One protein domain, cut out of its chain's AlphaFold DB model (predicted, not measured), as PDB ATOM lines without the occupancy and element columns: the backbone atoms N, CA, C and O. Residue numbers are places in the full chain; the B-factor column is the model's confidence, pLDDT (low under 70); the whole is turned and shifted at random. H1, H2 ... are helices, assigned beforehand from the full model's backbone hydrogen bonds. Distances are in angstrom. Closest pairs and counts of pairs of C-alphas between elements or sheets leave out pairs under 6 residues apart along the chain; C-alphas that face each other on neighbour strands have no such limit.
ATOM      1  N   ALA A  77     -13.383 -37.077 -82.051       95.69
ATOM      2  CA  ALA A  77     -12.123 -36.625 -82.635       95.69
ATOM      3  C   ALA A  77     -12.158 -36.762 -84.161       95.69
ATOM      4  O   ALA A  77     -12.900 -37.586 -84.703       95.69
ATOM      5  N   ALA A  78     -11.350 -35.974 -84.854       95.38
ATOM      6  CA  ALA A  78     -11.150 -36.068 -86.285       95.38
ATOM      7  C   ALA A  78     -10.424 -37.367 -86.648       95.38
ATOM      8  O   ALA A  78     -10.910 -38.111 -87.495       95.38
ATOM      9  N   SER A  79      -9.329 -37.682 -85.953       96.88
ATOM     10  CA  SER A  79      -8.397 -38.751 -86.329       96.88
ATOM     11  C   SER A  79      -8.003 -39.666 -85.164       96.88
ATOM     12  O   SER A  79      -8.280 -39.342 -84.004       96.88
ATOM     13  N   PRO A  80      -7.336 -40.806 -85.434       96.81
ATOM     14  CA  PRO A  80      -6.737 -41.643 -84.397       96.81
ATOM     15  C   PRO A  80      -5.715 -40.888 -83.537       96.81
ATOM     16  O   PRO A  80      -5.741 -41.024 -82.312       96.81
ATOM     17  N   ALA A  81      -4.864 -40.056 -84.151       94.69
ATOM     18  CA  ALA A  81      -3.886 -39.246 -83.426       94.69
ATOM     19  C   ALA A  81      -4.572 -38.271 -82.452       94.69
ATOM     20  O   ALA A  81      -4.258 -38.249 -81.260       94.69
ATOM     21  N   GLU A  82      -5.578 -37.527 -82.919       93.62
ATOM     22  CA  GLU A  82      -6.329 -36.601 -82.064       93.62
ATOM     23  C   GLU A  82      -7.139 -37.340 -80.988       93.62
ATOM     24  O   GLU A  82      -7.203 -36.906 -79.839       93.62
ATOM     25  N   SER A  83      -7.702 -38.503 -81.325       95.50
ATOM     26  CA  SER A  83      -8.419 -39.365 -80.384       95.50
ATOM     27  C   SER A  83      -7.552 -39.741 -79.180       95.50
ATOM     28  O   SER A  83      -8.016 -39.656 -78.041       95.50
ATOM     29  N   ALA A  84      -6.286 -40.112 -79.403       92.81
ATOM     30  CA  ALA A  84      -5.348 -40.422 -78.324       92.81
ATOM     31  C   ALA A  84      -5.047 -39.193 -77.448       92.81
ATOM     32  O   ALA A  84      -5.053 -39.289 -76.216       92.81
ATOM     33  N   VAL A  85      -4.851 -38.025 -78.073       91.94
ATOM     34  CA  VAL A  85      -4.624 -36.754 -77.368       91.94
ATOM     35  C   VAL A  85      -5.829 -36.386 -76.504       91.94
ATOM     36  O   VAL A  85      -5.664 -36.087 -75.322       91.94
ATOM     37  N   PHE A  86      -7.048 -36.451 -77.046       92.81
ATOM     38  CA  PHE A  86      -8.268 -36.129 -76.304       92.81
ATOM     39  C   PHE A  86      -8.539 -37.120 -75.179       92.81
ATOM     40  O   PHE A  86      -8.918 -36.696 -74.087       92.81
ATOM     41  N   ALA A  87      -8.304 -38.415 -75.407       93.12
ATOM     42  CA  ALA A  87      -8.452 -39.425 -74.367       93.12
ATOM     43  C   ALA A  87      -7.543 -39.127 -73.166       93.12
ATOM     44  O   ALA A  87      -8.011 -39.082 -72.027       93.12
ATOM     45  N   SER A  88      -6.268 -38.841 -73.437       92.44
ATOM     46  CA  SER A  88      -5.280 -38.468 -72.425       92.44
ATOM     47  C   SER A  88      -5.641 -37.154 -71.719       92.44
ATOM     48  O   SER A  88      -5.795 -37.123 -70.497       92.44
ATOM     49  N   TYR A  89      -5.874 -36.079 -72.481       90.19
ATOM     50  CA  TYR A  89      -6.153 -34.740 -71.953       90.19
ATOM     51  C   TYR A  89      -7.420 -34.671 -71.086       90.19
ATOM     52  O   TYR A  89      -7.461 -33.940 -70.095       90.19
ATOM     53  N   LEU A  90      -8.464 -35.421 -71.448       90.12
ATOM     54  CA  LEU A  90      -9.732 -35.444 -70.717       90.12
ATOM     55  C   LEU A  90      -9.774 -36.515 -69.617       90.12
ATOM     56  O   LEU A  90     -10.767 -36.586 -68.894       90.12
ATOM     57  N   GLY A  91      -8.747 -37.368 -69.498       90.88
ATOM     58  CA  GLY A  91      -8.806 -38.570 -68.658       90.88
ATOM     59  C   GLY A  91      -9.947 -39.513 -69.063       90.88
ATOM     60  O   GLY A  91     -10.521 -40.205 -68.219       90.88
ATOM     61  N   TRP A  92     -10.325 -39.492 -70.344       92.75
ATOM     62  CA  TRP A  92     -11.488 -40.191 -70.872       92.75
ATOM     63  C   TRP A  92     -11.177 -41.679 -71.029       92.75
ATOM     64  O   TRP A  92     -10.325 -42.076 -71.819       92.75
ATOM     65  N   LYS A  93     -11.879 -42.512 -70.255       90.50
ATOM     66  CA  LYS A  93     -11.669 -43.970 -70.224       90.50
ATOM     67  C   LYS A  93     -12.517 -44.734 -71.239       90.50
ATOM     68  O   LYS A  93     -12.303 -45.928 -71.434       90.50
ATOM     69  N   HIS A  94     -13.504 -44.074 -71.837       90.31
ATOM     70  CA  HIS A  94     -14.357 -44.679 -72.854       90.31
ATOM     71  C   HIS A  94     -13.761 -44.467 -74.247       90.31
ATOM     72  O   HIS A  94     -12.799 -43.729 -74.443       90.31
ATOM     73  N   HIS A  95     -14.356 -45.113 -75.242       91.88
ATOM     74  CA  HIS A  95     -13.965 -44.912 -76.629       91.88
ATOM     75  C   HIS A  95     -14.223 -43.456 -77.061       91.88
ATOM     76  O   HIS A  95     -15.321 -42.928 -76.861       91.88
ATOM     77  N   VAL A  96     -13.228 -42.809 -77.672       95.88
ATOM     78  CA  VAL A  96     -13.400 -41.518 -78.355       95.88
ATOM     79  C   VAL A  96     -13.932 -41.793 -79.757       95.88
ATOM     80  O   VAL A  96     -13.339 -42.536 -80.536       95.88
ATOM     81  N   ARG A  97     -15.089 -41.227 -80.096       95.94
ATOM     82  CA  ARG A  97     -15.740 -41.494 -81.377       95.94
ATOM     83  C   ARG A  97     -15.094 -40.680 -82.489       95.94
ATOM     84  O   ARG A  97     -15.288 -39.473 -82.592       95.94
ATOM     85  N   MET A  98     -14.383 -41.364 -83.370       96.19
ATOM     86  CA  MET A  98     -13.811 -40.741 -84.550       96.19
ATOM     87  C   MET A  98     -14.902 -40.355 -85.559       96.19
ATOM     88  O   MET A  98     -15.734 -41.182 -85.941       96.19
ATOM     89  N   VAL A  99     -14.909 -39.091 -85.977       97.19
ATOM     90  CA  VAL A  99     -15.905 -38.522 -86.897       97.19
ATOM     91  C   VAL A  99     -15.283 -37.885 -88.139       97.19
ATOM     92  O   VAL A  99     -16.030 -37.633 -89.080       97.19
ATOM     93  N   GLY A 100     -13.961 -37.711 -88.201       95.81
ATOM     94  CA  GLY A 100     -13.292 -36.955 -89.267       95.81
ATOM     95  C   GLY A 100     -13.344 -35.443 -89.031       95.81
ATOM     96  O   GLY A 100     -14.003 -34.966 -88.103       95.81
ATOM     97  N   SER A 101     -12.647 -34.677 -89.867       93.50
ATOM     98  CA  SER A 101     -12.706 -33.210 -89.849       93.50
ATOM     99  C   SER A 101     -13.691 -32.703 -90.898       93.50
ATOM    100  O   SER A 101     -13.632 -33.115 -92.055       93.50
ATOM    101  N   ALA A 102     -14.562 -31.756 -90.533       92.56
ATOM    102  CA  ALA A 102     -15.453 -31.096 -91.493       92.56
ATOM    103  C   ALA A 102     -14.680 -30.332 -92.586       92.56
ATOM    104  O   ALA A 102     -15.202 -30.131 -93.673       92.56
ATOM    105  N   GLN A 103     -13.413 -29.972 -92.337       92.12
ATOM    106  CA  GLN A 103     -12.531 -29.398 -93.363       92.12
ATOM    107  C   GLN A 103     -12.244 -30.374 -94.509       92.12
ATOM    108  O   GLN A 103     -11.798 -29.947 -95.566       92.12
ATOM    109  N   THR A 104     -12.487 -31.673 -94.299       95.88
ATOM    110  CA  THR A 104     -12.292 -32.712 -95.315       95.88
ATOM    111  C   THR A 104     -13.569 -33.064 -96.081       95.88
ATOM    112  O   THR A 104     -13.546 -33.973 -96.906       95.88
ATOM    113  N   ASP A 105     -14.695 -32.399 -95.792       96.75
ATOM    114  CA  ASP A 105     -15.988 -32.762 -96.385       96.75
ATOM    115  C   ASP A 105     -16.091 -32.378 -97.861       96.75
ATOM    116  O   ASP A 105     -16.649 -33.146 -98.641       96.75
ATOM    117  N   LEU A 261     -20.641 -36.512 -87.194       94.62
ATOM    118  CA  LEU A 261     -20.709 -35.709 -85.977       94.62
ATOM    119  C   LEU A 261     -22.157 -35.489 -85.532       94.62
ATOM    120  O   LEU A 261     -22.514 -35.837 -84.408       94.62
ATOM    121  N   TYR A 262     -23.015 -35.015 -86.438       94.31
ATOM    122  CA  TYR A 262     -24.437 -34.833 -86.149       94.31
ATOM    123  C   TYR A 262     -25.106 -36.141 -85.702       94.31
ATOM    124  O   TYR A 262     -25.836 -36.173 -84.710       94.31
ATOM    125  N   SER A 263     -24.814 -37.247 -86.393       95.19
ATOM    126  CA  SER A 263     -25.343 -38.569 -86.040       95.19
ATOM    127  C   SER A 263     -24.870 -39.023 -84.656       95.19
ATOM    128  O   SER A 263     -25.650 -39.606 -83.902       95.19
ATOM    129  N   ALA A 264     -23.613 -38.742 -84.298       93.50
ATOM    130  CA  ALA A 264     -23.062 -39.057 -82.984       93.50
ATOM    131  C   ALA A 264     -23.779 -38.292 -81.866       93.50
ATOM    132  O   ALA A 264     -24.237 -38.909 -80.897       93.50
ATOM    133  N   TRP A 265     -23.952 -36.980 -82.033       91.19
ATOM    134  CA  TRP A 265     -24.702 -36.148 -81.093       91.19
ATOM    135  C   TRP A 265     -26.139 -36.633 -80.937       91.19
ATOM    136  O   TRP A 265     -26.581 -36.882 -79.818       91.19
ATOM    137  N   HIS A 266     -26.835 -36.868 -82.051       91.50
ATOM    138  CA  HIS A 266     -28.223 -37.315 -82.023       91.50
ATOM    139  C   HIS A 266     -28.383 -38.689 -81.349       91.50
ATOM    140  O   HIS A 266     -29.371 -38.923 -80.646       91.50
ATOM    141  N   SER A 267     -27.447 -39.620 -81.560       90.44
ATOM    142  CA  SER A 267     -27.505 -40.934 -80.907       90.44
ATOM    143  C   SER A 267     -27.344 -40.839 -79.389       90.44
ATOM    144  O   SER A 267     -28.051 -41.531 -78.662       90.44
ATOM    145  N   THR A 268     -26.479 -39.937 -78.922       88.44
ATOM    146  CA  THR A 268     -26.175 -39.766 -77.495       88.44
ATOM    147  C   THR A 268     -27.352 -39.122 -76.762       88.44
ATOM    148  O   THR A 268     -27.799 -39.630 -75.739       88.44
ATOM    149  N   THR A 269     -27.942 -38.065 -77.332       85.94
ATOM    150  CA  THR A 269     -29.092 -37.387 -76.711       85.94
ATOM    151  C   THR A 269     -30.319 -38.291 -76.604       85.94
ATOM    152  O   THR A 269     -30.965 -38.313 -75.562       85.94
ATOM    153  N   ARG A 270     -30.610 -39.100 -77.635       81.44
ATOM    154  CA  ARG A 270     -31.728 -40.060 -77.591       81.44
ATOM    155  C   ARG A 270     -31.545 -41.155 -76.543       81.44
ATOM    156  O   ARG A 270     -32.530 -41.574 -75.950       81.44
ATOM    157  N   GLN A 271     -30.319 -41.637 -76.338       75.25
ATOM    158  CA  GLN A 271     -30.043 -42.638 -75.304       75.25
ATOM    159  C   GLN A 271     -30.304 -42.083 -73.904       75.25
ATOM    160  O   GLN A 271     -30.823 -42.806 -73.062       75.25
ATOM    161  N   ARG A 272     -30.009 -40.799 -73.682       73.88
ATOM    162  CA  ARG A 272     -30.289 -40.128 -72.413       73.88
ATOM    163  C   ARG A 272     -31.783 -39.972 -72.142       73.88
ATOM    164  O   ARG A 272     -32.209 -40.189 -71.021       73.88
ATOM    165  N   ASP A 273     -32.574 -39.616 -73.152       73.12
ATOM    166  CA  ASP A 273     -34.024 -39.437 -72.978       73.12
ATOM    167  C   ASP A 273     -34.768 -40.773 -72.753       73.12
ATOM    168  O   ASP A 273     -35.928 -40.776 -72.344       73.12
ATOM    169  N   ALA A 274     -34.113 -41.906 -73.035       63.16
ATOM    170  CA  ALA A 274     -34.652 -43.252 -72.849       63.16
ATOM    171  C   ALA A 274     -34.199 -43.942 -71.542       63.16
ATOM    172  O   ALA A 274     -34.699 -45.031 -71.255       63.16
ATOM    173  N   ALA A 275     -33.255 -43.353 -70.797       58.16
ATOM    174  CA  ALA A 275     -32.679 -43.886 -69.557       58.16
ATOM    175  C   ALA A 275     -33.247 -43.178 -68.319       58.16
ATOM    176  O   ALA A 275     -33.426 -43.871 -67.292       58.16
TER     177      ALA A 275
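AT A GLANCE: This is residues 77 to 105 and 261 to 275 of the 275 residues of an uncharacterized protein of Kribbella sp. VKM Ac-2541 (UniProt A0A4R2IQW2). Two helices, H1 and H2, stand apart, with a long stretch without a named element between them: after H1 the backbone turns and folds back, running past H1 on the side where H2 lies. H2 makes a separate arm, and its residues 265 to 273 stick out, together with residues 274 to 275. The printed part has 44 residues, with two named helices in the order H1, H2 and no named strand; the class is all helix. The whole is loose, with a radius of gyration of the C-alphas of 12.1 A, and flat, spanning 33 by 29 by 11 A.

IN THESE COORDINATES: Start at Ala 77, whose C-alpha is at (-12.123, -36.625, -82.635). Find C-alpha 80 at (-6.737, -41.643, -84.397); there H1 begins, residues 80 to 90, 15.3 A from first to last C-alpha. Then read residues 91 to 105, which hold no named element. After the cut, find C-alpha 261 at (-20.709, -35.709, -85.977); from there H2, residues 261 to 273, runs 19.0 A to C-alpha 273 at (-34.024, -39.437, -72.978).

HOW THE PARTS SIT: Compare the C-alphas of H1 and H2 and you will find the two helices apart, with no C-alpha of the one within 8 A of the other. Look next at residues 265 to 275, of which 265 to 273 belong to H2: this stretch stands free. In H1 and H2 every O i to N i+4 pair is within hydrogen-bond range.

THE WHOLE: The two C-alphas farthest apart are those of Thr 104 and Ala 275, at 34.7 A. Between residues 105 and 261 you meet the cut: residues 106 to 260 are not printed, and C-alphas 105 and 261 are 11.8 A apart. The link from H1 to H2 runs across this cut. The mean pLDDT of the printed part is 90.2; look at residues 274 to 275 for the values under 70.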